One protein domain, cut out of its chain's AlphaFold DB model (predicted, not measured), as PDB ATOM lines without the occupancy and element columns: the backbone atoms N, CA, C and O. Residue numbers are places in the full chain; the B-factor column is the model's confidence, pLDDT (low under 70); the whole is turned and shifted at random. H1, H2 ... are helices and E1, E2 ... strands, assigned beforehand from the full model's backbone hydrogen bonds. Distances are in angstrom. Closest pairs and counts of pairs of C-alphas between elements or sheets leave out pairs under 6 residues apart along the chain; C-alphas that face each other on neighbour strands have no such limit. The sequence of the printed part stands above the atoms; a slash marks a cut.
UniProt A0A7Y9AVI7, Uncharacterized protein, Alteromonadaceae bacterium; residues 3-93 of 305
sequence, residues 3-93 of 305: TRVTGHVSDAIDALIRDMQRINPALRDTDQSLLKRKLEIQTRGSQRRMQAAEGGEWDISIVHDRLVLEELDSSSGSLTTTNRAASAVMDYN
ATOM      1  N   THR A   3     -15.161 -11.581  90.010       74.75
ATOM      2  CA  THR A   3     -14.348 -11.860  91.193       74.75
ATOM      3  C   THR A   3     -15.142 -11.396  92.408       74.75
ATOM      4  O   THR A   3     -15.632 -10.264  92.419       74.75
ATOM      5  N   ARG A   4     -15.309 -12.269  93.405       79.62
ATOM      6  CA  ARG A   4     -16.047 -11.986  94.642       79.62
ATOM      7  C   ARG A   4     -15.142 -12.229  95.840       79.62
ATOM      8  O   ARG A   4     -14.514 -13.283  95.914       79.62
ATOM      9  N   VAL A   5     -15.073 -11.256  96.740       83.38
ATOM     10  CA  VAL A   5     -14.263 -11.311  97.959       83.38
ATOM     11  C   VAL A   5     -15.030 -10.648  99.093       83.38
ATOM     12  O   VAL A   5     -15.577  -9.564  98.909       83.38
ATOM     13  N   THR A   6     -15.022 -11.283 100.260       80.81
ATOM     14  CA  THR A   6     -15.478 -10.681 101.515       80.81
ATOM     15  C   THR A   6     -14.275 -10.047 102.210       80.81
ATOM     16  O   THR A   6     -13.254 -10.716 102.368       80.81
ATOM     17  N   GLY A   7     -14.357  -8.762 102.550       83.75
ATOM     18  CA  GLY A   7     -13.271  -8.041 103.219       83.75
ATOM     19  C   GLY A   7     -13.192  -6.575 102.803       83.75
ATOM     20  O   GLY A   7     -14.216  -5.907 102.619       83.75
ATOM     21  N   HIS A   8     -11.975  -6.050 102.652       85.88
ATOM     22  CA  HIS A   8     -11.757  -4.677 102.208       85.88
ATOM     23  C   HIS A   8     -11.661  -4.561 100.683       85.88
ATOM     24  O   HIS A   8     -11.373  -5.502  99.944       85.88
ATOM     25  N   VAL A   9     -11.858  -3.335 100.192       82.50
ATOM     26  CA  VAL A   9     -11.729  -2.992  98.767       82.50
ATOM     27  C   VAL A   9     -10.353  -3.350  98.210       82.50
ATOM     28  O   VAL A   9     -10.262  -3.803  97.071       82.50
ATOM     29  N   SER A  10      -9.299  -3.176  99.007       85.06
ATOM     30  CA  SER A  10      -7.939  -3.581  98.646       85.06
ATOM     31  C   SER A  10      -7.859  -5.069  98.328       85.06
ATOM     32  O   SER A  10      -7.273  -5.443  97.317       85.06
ATOM     33  N   ASP A  11      -8.512  -5.901  99.137       86.62
ATOM     34  CA  ASP A  11      -8.437  -7.360  99.046       86.62
ATOM     35  C   ASP A  11      -9.170  -7.860  97.799       86.62
ATOM     36  O   ASP A  11      -8.699  -8.764  97.103       86.62
ATOM     37  N   ALA A  12     -10.289  -7.213  97.463       84.69
ATOM     38  CA  ALA A  12     -11.032  -7.465  96.234       84.69
ATOM     39  C   ALA A  12     -10.237  -7.073  94.978       84.69
ATOM     40  O   ALA A  12     -10.266  -7.793  93.980       84.69
ATOM     41  N   ILE A  13      -9.493  -5.963  95.023       88.31
ATOM     42  CA  ILE A  13      -8.636  -5.526  93.912       88.31
ATOM     43  C   ILE A  13      -7.421  -6.445  93.772       88.31
ATOM     44  O   ILE A  13      -7.076  -6.830  92.658       88.31
ATOM     45  N   ASP A  14      -6.811  -6.869  94.876       90.81
ATOM     46  CA  ASP A  14      -5.694  -7.814  94.844       90.81
ATOM     47  C   ASP A  14      -6.140  -9.191  94.327       90.81
ATOM     48  O   ASP A  14      -5.428  -9.837  93.555       90.81
ATOM     49  N   ALA A  15      -7.350  -9.636  94.678       87.31
ATOM     50  CA  ALA A  15      -7.942 -10.836  94.094       87.31
ATOM     51  C   ALA A  15      -8.239 -10.678  92.598       87.31
ATOM     52  O   ALA A  15      -7.962 -11.603  91.836       87.31
ATOM     53  N   LEU A  16      -8.743  -9.516  92.174       87.94
ATOM     54  CA  LEU A  16      -8.969  -9.204  90.764       87.94
ATOM     55  C   LEU A  16      -7.658  -9.250  89.971       87.94
ATOM     56  O   LEU A  16      -7.611  -9.885  88.925       87.94
ATOM     57  N   ILE A  17      -6.581  -8.647  90.483       90.56
ATOM     58  CA  ILE A  17      -5.257  -8.680  89.846       90.56
ATOM     59  C   ILE A  17      -4.764 -10.121  89.703       90.56
ATOM     60  O   ILE A  17      -4.325 -10.511  88.621       90.56
ATOM     61  N   ARG A  18      -4.877 -10.938  90.759       90.88
ATOM     62  CA  ARG A  18      -4.498 -12.360  90.705       90.88
ATOM     63  C   ARG A  18      -5.292 -13.132  89.652       90.88
ATOM     64  O   ARG A  18      -4.723 -13.979  88.965       90.88
ATOM     65  N   ASP A  19      -6.585 -12.852  89.522       86.50
ATOM     66  CA  ASP A  19      -7.444 -13.490  88.524       86.50
ATOM     67  C   ASP A  19      -7.078 -13.035  87.101       86.50
ATOM     68  O   ASP A  19      -6.864 -13.861  86.213       86.50
ATOM     69  N   MET A  20      -6.851 -11.732  86.900       85.81
ATOM     70  CA  MET A  20      -6.364 -11.178  85.634       85.81
ATOM     71  C   MET A  20      -5.013 -11.783  85.217       85.81
ATOM     72  O   MET A  20      -4.844 -12.160  84.061       85.81
ATOM     73  N   GLN A  21      -4.073 -11.948  86.151       89.06
ATOM     74  CA  GLN A  21      -2.769 -12.583  85.908       89.06
ATOM     75  C   GLN A  21      -2.868 -14.088  85.629       89.06
ATOM     76  O   GLN A  21      -1.978 -14.663  84.999       89.06
ATOM     77  N   ARG A  22      -3.911 -14.754  86.134       86.06
ATOM     78  CA  ARG A  22      -4.203 -16.154  85.804       86.06
ATOM     79  C   ARG A  22      -4.726 -16.272  84.376       86.06
ATOM     80  O   ARG A  22      -4.370 -17.221  83.687       86.06
ATOM     81  N   ILE A  23      -5.550 -15.314  83.953       80.06
ATOM     82  CA  ILE A  23      -6.102 -15.240  82.597       80.06
ATOM     83  C   ILE A  23      -5.005 -14.882  81.588       80.06
ATOM     84  O   ILE A  23      -4.911 -15.524  80.546       80.06
ATOM     85  N   ASN A  24      -4.159 -13.897  81.901       83.19
ATOM     86  CA  ASN A  24      -3.034 -13.518  81.056       83.19
ATOM     87  C   ASN A  24      -1.739 -13.352  81.875       83.19
ATOM     88  O   ASN A  24      -1.569 -12.341  82.566       83.19
ATOM     89  N   PRO A  25      -0.792 -14.308  81.766       85.94
ATOM     90  CA  PRO A  25       0.487 -14.250  82.469       85.94
ATOM     91  C   PRO A  25       1.333 -13.014  82.148       85.94
ATOM     92  O   PRO A  25       2.101 -12.599  83.012       85.94
ATOM     93  N   ALA A  26       1.160 -12.385  80.978       82.00
ATOM     94  CA  ALA A  26       1.890 -11.172  80.592       82.00
ATOM     95  C   ALA A  26       1.648  -9.998  81.552       82.00
ATOM     96  O   ALA A  26       2.459  -9.081  81.649       82.00
ATOM     97  N   LEU A  27       0.541 -10.027  82.301       84.38
ATOM     98  CA  LEU A  27       0.264  -9.020  83.316       84.38
ATOM     99  C   LEU A  27       1.201  -9.097  84.516       84.38
ATOM    100  O   LEU A  27       1.304  -8.103  85.227       84.38
ATOM    101  N   ARG A  28       1.897 -10.217  84.743       86.12
ATOM    102  CA  ARG A  28       2.880 -10.353  85.832       86.12
ATOM    103  C   ARG A  28       4.090  -9.444  85.629       86.12
ATOM    104  O   ARG A  28       4.596  -8.899  86.603       86.12
ATOM    105  N   ASP A  29       4.464  -9.218  84.374       84.62
ATOM    106  CA  ASP A  29       5.636  -8.421  83.993       84.62
ATOM    107  C   ASP A  29       5.324  -6.915  83.892       84.62
ATOM    108  O   ASP A  29       6.203  -6.098  83.615       84.62
ATOM    109  N   THR A  30       4.065  -6.523  84.118       84.56
ATOM    110  CA  THR A  30       3.650  -5.113  84.123       84.56
ATOM    111  C   THR A  30       3.854  -4.448  85.483       84.56
ATOM    112  O   THR A  30       4.014  -5.113  86.509       84.56
ATOM    113  N   ASP A  31       3.826  -3.111  85.504       88.56
ATOM    114  CA  ASP A  31       3.897  -2.343  86.748       88.56
ATOM    115  C   ASP A  31       2.647  -2.602  87.608       88.56
ATOM    116  O   ASP A  31       1.567  -2.046  87.377       88.56
ATOM    117  N   GLN A  32       2.811  -3.460  88.618       87.38
ATOM    118  CA  GLN A  32       1.741  -3.878  89.523       87.38
ATOM    119  C   GLN A  32       1.197  -2.715  90.354       87.38
ATOM    120  O   GLN A  32       0.001  -2.671  90.646       87.38
ATOM    121  N   SER A  33       2.053  -1.755  90.713       88.50
ATOM    122  CA  SER A  33       1.645  -0.591  91.501       88.50
ATOM    123  C   SER A  33       0.732   0.320  90.681       88.50
ATOM    124  O   SER A  33      -0.318   0.770  91.151       88.50
ATOM    125  N   LEU A  34       1.076   0.507  89.405       87.88
ATOM    126  CA  LEU A  34       0.281   1.274  88.462       87.88
ATOM    127  C   LEU A  34      -1.018   0.553  88.090       87.88
ATOM    128  O   LEU A  34      -2.060   1.203  87.981       87.88
ATOM    129  N   LEU A  35      -0.975  -0.771  87.919       87.81
ATOM    130  CA  LEU A  35      -2.155  -1.593  87.649       87.81
ATOM    131  C   LEU A  35      -3.149  -1.515  88.803       87.81
ATOM    132  O   LEU A  35      -4.315  -1.190  88.578       87.81
ATOM    133  N   LYS A  36      -2.674  -1.717  90.036       90.81
ATOM    134  CA  LYS A  36      -3.491  -1.605  91.246       90.81
ATOM    135  C   LYS A  36      -4.137  -0.231  91.356       90.81
ATOM    136  O   LYS A  36      -5.355  -0.146  91.468       90.81
ATOM    137  N   ARG A  37      -3.362   0.845  91.188       89.75
ATOM    138  CA  ARG A  37      -3.889   2.217  91.220       89.75
ATOM    139  C   ARG A  37      -4.946   2.471  90.140       89.75
ATOM    140  O   ARG A  37      -5.938   3.148  90.394       89.75
ATOM    141  N   LYS A  38      -4.757   1.954  88.922       87.56
ATOM    142  CA  LYS A  38      -5.745   2.119  87.842       87.56
ATOM    143  C   LYS A  38      -7.014   1.322  88.098       87.56
ATOM    144  O   LYS A  38      -8.097   1.851  87.868       87.56
ATOM    145  N   LEU A  39      -6.899   0.102  88.613       87.00
ATOM    146  CA  LEU A  39      -8.052  -0.700  89.013       87.00
ATOM    147  C   LEU A  39      -8.793  -0.051  90.185       87.00
ATOM    148  O   LEU A  39     -10.013   0.022  90.152       87.00
ATOM    149  N   GLU A  40      -8.090   0.524  91.159       87.12
ATOM    150  CA  GLU A  40      -8.694   1.314  92.242       87.12
ATOM    151  C   GLU A  40      -9.472   2.533  91.756       87.12
ATOM    152  O   GLU A  40     -10.380   2.979  92.452       87.12
ATOM    153  N   ILE A  41      -9.103   3.107  90.610       85.19
ATOM    154  CA  ILE A  41      -9.826   4.226  90.002       85.19
ATOM    155  C   ILE A  41     -11.019   3.708  89.198       85.19
ATOM    156  O   ILE A  41     -12.122   4.214  89.381       85.19
ATOM    157  N   GLN A  42     -10.807   2.704  88.343       81.62
ATOM    158  CA  GLN A  42     -11.842   2.161  87.459       81.62
ATOM    159  C   GLN A  42     -12.959   1.487  88.260       81.62
ATOM    160  O   GLN A  42     -14.114   1.862  88.134       81.62
ATOM    161  N   THR A  43     -12.621   0.621  89.217       82.12
ATOM    162  CA  THR A  43     -13.589  -0.117  90.053       82.12
ATOM    163  C   THR A  43     -14.403   0.753  91.030       82.12
ATOM    164  O   THR A  43     -15.104   0.226  91.895       82.12
ATOM    165  N   ARG A  44     -14.325   2.087  90.954       81.69
ATOM    166  CA  ARG A  44     -15.155   2.988  91.769       81.69
ATOM    167  C   ARG A  44     -16.570   3.098  91.211       81.69
ATOM    168  O   ARG A  44     -16.831   2.890  90.031       81.69
ATOM    169  N   GLY A  45     -17.495   3.492  92.085       77.56
ATOM    170  CA  GLY A  45     -18.882   3.740  91.704       77.56
ATOM    171  C   GLY A  45     -19.594   2.462  91.266       77.56
ATOM    172  O   GLY A  45     -19.569   1.458  91.972       77.56
ATOM    173  N   SER A  46     -20.241   2.509  90.106       64.12
ATOM    174  CA  SER A  46     -21.119   1.453  89.589       64.12
ATOM    175  C   SER A  46     -20.388   0.212  89.047       64.12
ATOM    176  O   SER A  46     -21.015  -0.811  88.767       64.12
ATOM    177  N   GLN A  47     -19.055   0.255  88.977       69.75
ATOM    178  CA  GLN A  47     -18.205  -0.873  88.573       69.75
ATOM    179  C   GLN A  47     -17.876  -1.847  89.720       69.75
ATOM    180  O   GLN A  47     -17.205  -2.860  89.512       69.75
ATOM    181  N   ARG A  48     -18.364  -1.574  90.938       76.19
ATOM    182  CA  ARG A  48     -18.217  -2.447  92.105       76.19
ATOM    183  C   ARG A  48     -19.528  -2.549  92.858       76.19
ATOM    184  O   ARG A  48     -20.097  -1.544  93.277       76.19
ATOM    185  N   ARG A  49     -19.972  -3.777  93.110       77.38
ATOM    186  CA  ARG A  49     -21.102  -4.026  94.003       77.38
ATOM    187  C   ARG A  49     -20.569  -4.344  95.390       77.38
ATOM    188  O   ARG A  49     -19.733  -5.230  95.538       77.38
ATOM    189  N   MET A  50     -21.061  -3.605  96.376       78.69
ATOM    190  CA  MET A  50     -20.757  -3.800  97.788       78.69
ATOM    191  C   MET A  50     -22.055  -4.166  98.496       78.69
ATOM    192  O   MET A  50     -23.046  -3.449  98.372       78.69
ATOM    193  N   GLN A  51     -22.057  -5.289  99.198       80.75
ATOM    194  CA  GLN A  51     -23.122  -5.657 100.125       80.75
ATOM    195  C   GLN A  51     -22.525  -5.754 101.521       80.75
ATOM    196  O   GLN A  51     -21.390  -6.196 101.672       80.75
ATOM    197  N   ALA A  52     -23.265  -5.298 102.528       77.88
ATOM    198  CA  ALA A  52     -22.831  -5.455 103.907       77.88
ATOM    199  C   ALA A  52     -22.774  -6.955 104.234       77.88
ATOM    200  O   ALA A  52     -23.762  -7.664 104.035       77.88
ATOM    201  N   ALA A  53     -21.615  -7.422 104.687       76.69
ATOM    202  CA  ALA A  53     -21.440  -8.748 105.255       76.69
ATOM    203  C   ALA A  53     -21.478  -8.651 106.790       76.69
ATOM    204  O   ALA A  53     -21.395  -7.564 107.372       76.69
ATOM    205  N   GLU A  54     -21.651  -9.787 107.463       68.31
ATOM    206  CA  GLU A  54     -21.611  -9.825 108.925       68.31
ATOM    207  C   GLU A  54     -20.236  -9.375 109.447       68.31
ATOM    208  O   GLU A  54     -19.208  -9.612 108.820       68.31
ATOM    209  N   GLY A  55     -20.212  -8.691 110.595       74.56
ATOM    210  CA  GLY A  55     -18.959  -8.276 111.240       74.56
ATOM    211  C   GLY A  55     -18.318  -6.983 110.715       74.56
ATOM    212  O   GLY A  55     -17.193  -6.680 111.091       74.56
ATOM    213  N   GLY A  56     -19.016  -6.189 109.892       73.12
ATOM    214  CA  GLY A  56     -18.489  -4.916 109.365       73.12
ATOM    215  C   GLY A  56     -17.620  -5.067 108.111       73.12
ATOM    216  O   GLY A  56     -17.037  -4.088 107.637       73.12
ATOM    217  N   GLU A  57     -17.557  -6.279 107.562       77.44
ATOM    218  CA  GLU A  57     -16.930  -6.572 106.280       77.44
ATOM    219  C   GLU A  57     -17.876  -6.263 105.112       77.44
ATOM    220  O   GLU A  57     -19.098  -6.171 105.262       77.44
ATOM    221  N   TRP A  58     -17.306  -6.107 103.918       82.19
ATOM    222  CA  TRP A  58     -18.075  -5.907 102.696       82.19
ATOM    223  C   TRP A  58     -17.903  -7.113 101.784       82.19
ATOM    224  O   TRP A  58     -16.785  -7.527 101.490       82.19
ATOM    225  N   ASP A  59     -19.013  -7.648 101.292       83.56
ATOM    226  CA  ASP A  59     -19.011  -8.557 100.156       83.56
ATOM    227  C   ASP A  59     -18.893  -7.730  98.877       83.56
ATOM    228  O   ASP A  59     -19.810  -7.000  98.474       83.56
ATOM    229  N   ILE A  60     -17.711  -7.800  98.277       83.88
ATOM    230  CA  ILE A  60     -17.306  -6.982  97.150       83.88
ATOM    231  C   ILE A  60     -17.233  -7.863  95.914       83.88
ATOM    232  O   ILE A  60     -16.472  -8.829  95.850       83.88
ATOM    233  N   SER A  61     -17.992  -7.484  94.887       80.88
ATOM    234  CA  SER A  61     -17.918  -8.123  93.574       80.88
ATOM    235  C   SER A  61     -17.536  -7.128  92.487       80.88
ATOM    236  O   SER A  61     -18.099  -6.033  92.388       80.88
ATOM    237  N   ILE A  62     -16.558  -7.530  91.678       84.44
ATOM    238  CA  ILE A  62     -16.042  -6.764  90.545       84.44
ATOM    239  C   ILE A  62     -16.100  -7.652  89.308       84.44
ATOM    240  O   ILE A  62     -15.646  -8.800  89.316       84.44
ATOM    241  N   VAL A  63     -16.689  -7.124  88.240       80.38
ATOM    242  CA  VAL A  63     -16.835  -7.830  86.968       80.38
ATOM    243  C   VAL A  63     -15.756  -7.354  86.014       80.38
ATOM    244  O   VAL A  63     -15.481  -6.162  85.916       80.38
ATOM    245  N   HIS A  64     -15.161  -8.289  85.283       78.06
ATOM    246  CA  HIS A  64     -14.179  -7.973  84.257       78.06
ATOM    247  C   HIS A  64     -14.360  -8.843  83.006       78.06
ATOM    248  O   HIS A  64     -14.866  -9.977  83.056       78.06
ATOM    249  N   ASP A  65     -13.966  -8.291  81.862       74.44
ATOM    250  CA  ASP A  65     -13.993  -8.958  80.571       74.44
ATOM    251  C   ASP A  65     -12.752  -9.827  80.405       74.44
ATOM    252  O   ASP A  65     -11.627  -9.354  80.247       74.44
ATOM    253  N   ARG A  66     -12.981 -11.137  80.422       67.75
ATOM    254  CA  ARG A  66     -11.932 -12.130  80.228       67.75
ATOM    255  C   ARG A  66     -11.304 -12.023  78.835       67.75
ATOM    256  O   ARG A  66     -10.114 -12.273  78.706       67.75
ATOM    257  N   LEU A  67     -12.059 -11.628  77.810       60.62
ATOM    258  CA  LEU A  67     -11.551 -11.562  76.437       60.62
ATOM    259  C   LEU A  67     -10.569 -10.423  76.236       60.62
ATOM    260  O   LEU A  67      -9.538 -10.611  75.598       60.62
ATOM    261  N   VAL A  68     -10.884  -9.257  76.801       70.38
ATOM    262  CA  VAL A  68      -9.990  -8.095  76.763       70.38
ATOM    263  C   VAL A  68      -8.659  -8.439  77.429       70.38
ATOM    264  O   VAL A  68      -7.616  -7.998  76.959       70.38
ATOM    265  N   LEU A  69      -8.692  -9.263  78.480       73.31
ATOM    266  CA  LEU A  69      -7.500  -9.738  79.181       73.31
ATOM    267  C   LEU A  69      -6.722 -10.792  78.384       73.31
ATOM    268  O   LEU A  69      -5.499 -10.715  78.329       73.31
ATOM    269  N   GLU A  70      -7.393 -11.745  77.734       70.50
ATOM    270  CA  GLU A  70      -6.745 -12.759  76.882       70.50
ATOM    271  C   GLU A  70      -6.089 -12.157  75.624       70.50
ATOM    272  O   GLU A  70      -5.109 -12.705  75.127       70.50
ATOM    273  N   GLU A  71      -6.593 -11.028  75.116       70.75
ATOM    274  CA  GLU A  71      -6.061 -10.330  73.929       70.75
ATOM    275  C   GLU A  71      -4.913  -9.354  74.255       70.75
ATOM    276  O   GLU A  71      -4.377  -8.702  73.358       70.75
ATOM    277  N   LEU A  72      -4.513  -9.228  75.527       77.19
ATOM    278  CA  LEU A  72      -3.385  -8.371  75.885       77.19
ATOM    279  C   LEU A  72      -2.090  -8.916  75.284       77.19
ATOM    280  O   LEU A  72      -1.632 -10.009  75.617       77.19
ATOM    281  N   ASP A  73      -1.500  -8.104  74.419       73.69
ATOM    282  CA  ASP A  73      -0.230  -8.379  73.771       73.69
ATOM    283  C   ASP A  73       0.928  -7.939  74.677       73.69
ATOM    284  O   ASP A  73       1.058  -6.755  75.009       73.69
ATOM    285  N   SER A  74       1.775  -8.894  75.062       66.56
ATOM    286  CA  SER A  74       2.971  -8.656  75.875       66.56
ATOM    287  C   SER A  74       4.039  -7.834  75.151       66.56
ATOM    288  O   SER A  74       4.916  -7.276  75.807       66.56
ATOM    289  N   SER A  75       3.965  -7.725  73.820       67.50
ATOM    290  CA  SER A  75       4.862  -6.878  73.027       67.50
ATOM    291  C   SER A  75       4.506  -5.391  73.114       67.50
ATOM    292  O   SER A  75       5.336  -4.526  72.825       67.50
ATOM    293  N   SER A  76       3.283  -5.071  73.551       65.56
ATOM    294  CA  SER A  76       2.884  -3.693  73.806       65.56
ATOM    295  C   SER A  76       3.474  -3.211  75.136       65.56
ATOM    296  O   SER A  76       3.481  -3.933  76.131       65.56
ATOM    297  N   GLY A  77       4.027  -1.993  75.154       77.12
ATOM    298  CA  GLY A  77       4.721  -1.463  76.332       77.12
ATOM    299  C   GLY A  77       3.868  -1.530  77.606       77.12
ATOM    300  O   GLY A  77       2.657  -1.310  77.551       77.12
ATOM    301  N   SER A  78       4.512  -1.782  78.754       80.19
ATOM    302  CA  SER A  78       3.884  -2.034  80.070       80.19
ATOM    303  C   SER A  78       2.696  -1.111  80.377       80.19
ATOM    304  O   SER A  78       1.615  -1.573  80.730       80.19
ATOM    305  N   LEU A  79       2.832   0.194  80.112       79.12
ATOM    306  CA  LEU A  79       1.779   1.190  80.329       79.12
ATOM    307  C   LEU A  79       0.484   0.921  79.533       79.12
ATOM    308  O   LEU A  79      -0.617   1.127  80.056       79.12
ATOM    309  N   THR A  80       0.606   0.488  78.278       80.38
ATOM    310  CA  THR A  80      -0.513   0.190  77.370       80.38
ATOM    311  C   THR A  80      -1.240  -1.069  77.816       80.38
ATOM    312  O   THR A  80      -2.470  -1.073  77.898       80.38
ATOM    313  N   THR A  81      -0.482  -2.098  78.188       81.75
ATOM    314  CA  THR A  81      -1.000  -3.357  78.732       81.75
ATOM    315  C   THR A  81      -1.761  -3.112  80.032       81.75
ATOM    316  O   THR A  81      -2.905  -3.543  80.166       81.75
ATOM    317  N   THR A  82      -1.207  -2.307  80.943       84.19
ATOM    318  CA  THR A  82      -1.872  -1.900  82.190       84.19
ATOM    319  C   THR A  82      -3.153  -1.095  81.931       84.19
ATOM    320  O   THR A  82      -4.169  -1.326  82.582       84.19
ATOM    321  N   ASN A  83      -3.139  -0.150  80.981       81.81
ATOM    322  CA  ASN A  83      -4.337   0.621  80.618       81.81
ATOM    323  C   ASN A  83      -5.455  -0.271  80.074       81.81
ATOM    324  O   ASN A  83      -6.607  -0.132  80.481       81.81
ATOM    325  N   ARG A  84      -5.109  -1.194  79.173       78.88
ATOM    326  CA  ARG A  84      -6.076  -2.121  78.583       78.88
ATOM    327  C   ARG A  84      -6.627  -3.105  79.612       78.88
ATOM    328  O   ARG A  84      -7.834  -3.325  79.642       78.88
ATOM    329  N   ALA A  85      -5.783  -3.619  80.503       82.81
ATOM    330  CA  ALA A  85      -6.222  -4.477  81.597       82.81
ATOM    331  C   ALA A  85      -7.197  -3.760  82.537       82.81
ATOM    332  O   ALA A  85      -8.242  -4.307  82.871       82.81
ATOM    333  N   ALA A  86      -6.913  -2.505  82.894       83.50
ATOM    334  CA  ALA A  86      -7.820  -1.709  83.715       83.50
ATOM    335  C   ALA A  86      -9.158  -1.423  83.009       83.50
ATOM    336  O   ALA A  86     -10.200  -1.441  83.655       83.50
ATOM    337  N   SER A  87      -9.147  -1.227  81.685       79.44
ATOM    338  CA  SER A  87     -10.373  -1.049  80.889       79.44
ATOM    339  C   SER A  87     -11.208  -2.322  80.718       79.44
ATOM    340  O   SER A  87     -12.333  -2.244  80.237       79.44
ATOM    341  N   ALA A  88     -10.679  -3.489  81.104       79.44
ATOM    342  CA  ALA A  88     -11.443  -4.731  81.104       79.44
ATOM    343  C   ALA A  88     -12.469  -4.781  82.247       79.44
ATOM    344  O   ALA A  88     -13.357  -5.628  82.217       79.44
ATOM    345  N   VAL A  89     -12.360  -3.916  83.261       83.12
ATOM    346  CA  VAL A  89     -13.371  -3.804  84.319       83.12
ATOM    347  C   VAL A  89     -14.678  -3.304  83.709       83.12
ATOM    348  O   VAL A  89     -14.701  -2.311  82.987       83.12
ATOM    349  N   MET A  90     -15.768  -4.011  83.997       74.69
ATOM    350  CA  MET A  90     -17.096  -3.699  83.482       74.69
ATOM    351  C   MET A  90     -17.999  -3.148  84.581       74.69
ATOM    352  O   MET A  90     -17.899  -3.527  85.749       74.69
ATOM    353  N   ASP A  91     -18.936  -2.294  84.178       77.19
ATOM    354  CA  ASP A  91     -20.026  -1.857  85.040       77.19
ATOM    355  C   ASP A  91     -20.927  -3.042  85.420       77.19
ATOM    356  O   ASP A  91     -21.333  -3.837  84.565       77.19
ATOM    357  N   TYR A  92     -21.239  -3.180  86.712       69.00
ATOM    358  CA  TYR A  92     -22.000  -4.329  87.210       69.00
ATOM    359  C   TYR A  92     -23.442  -4.330  86.684       69.00
ATOM    360  O   TYR A  92     -23.985  -5.386  86.345       69.00
ATOM    361  N   ASN A  93     -24.058  -3.149  86.582       66.75
ATOM    362  CA  ASN A  93     -25.423  -2.999  86.084       66.75
ATOM    363  C   ASN A  93     -25.476  -3.241  84.574       66.75
ATOM    364  O   ASN A  93     -26.416  -3.865  84.083       66.75
TER     365      ASN A  93
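This is residues 3 to 93 of the 305 residues of an uncharacterized protein of Alteromonadaceae bacterium (UniProt A0A7Y9AVI7). A small three-stranded sheet makes one end of an elongated domain and a cluster of helices makes the other, with the longest helix, H1, joining the two: it packs on one face of the sheet, over E1 and E3, and its last residues reach the short helices H2 and H4. H3 and H5 lie side by side in the helical part, and the sheet's other face has no helix on it. The printed part has 91 residues, with five named helices and three named strands in the order E1 H1 H2 H3 E2 E3 H4 H5; the sheet order is E1 - E3 - E2, all antiparallel. The class is mixed, helices and strands, and the whole is compact, with a radius of gyration of the C-alphas of 13.0 A and spans of 45 by 24 by 20 A.

E1, residues 3 to 7, is an edge strand, antiparallel to the inner strand E3, residues 58 to 64, with N 5 and O 60 2.9 A apart, within hydrogen-bond range. H1, residues 9 to 23, is on the sheet at a height of 7.2 A, in two layers, a helix on one face of a sheet; it runs along the strands, at 27 degrees to E1 on the local plane. H2, residues 25 to 29, and H1 touch only at the corner, and only just, with 3 pairs of C-alphas within 8 A; the closest are those of Gln 21 and Leu 27, 5.3 A apart. H3, residues 32 to 42, touches residues 13 to 17 of H1 at a steep tilt of 65 degrees, opposite ways; the closest C-alphas, of Ile 13 and Leu 39, are 6.9 A apart. E2, residues 48 to 52, the other edge strand, forms a hairpin with E3, with N 51 and O 59 2.9 A apart, within hydrogen-bond range. H4, residues 66 to 70, touches residues 20 to 23 of H1, the closest C-alphas being those of Ile 23 and Glu 70, 6.3 A apart. H5, residues 78 to 87, touches H3 at a shallow tilt of 29 degrees, the same way, with the C-alphas of Leu 39 and Ala 86 closest at 5.4 A. In H1, H3, H4 and H5 every O i to N i+4 pair is within hydrogen-bond range; in H2 it is 0 of 1, beside 2 of 2 O i to N i+3 pairs.

E1 begins at C-alpha 3, (-14.348, -11.860, 91.193). H1 is 21.1 A from first to last C-alpha, H3 15.0 A, E3 19.0 A and H5 14.3 A. H5 ends at C-alpha 87, (-10.373, -1.049, 80.889). Beyond it, residues 89 to 90 pair antiparallel with residues 63 to 64 of E3.

The two C-alphas farthest apart are those of Gly 55 and Ser 75, 45.1 A. The printed part has no cut and no long link; the link from H4 to H5, 7 residues, is short but not tight. Mean pLDDT of the printed part is 80.4, and it is under 70 at residues 46 to 47, 54, 66 to 67, 74 to 76 and 92 to 93.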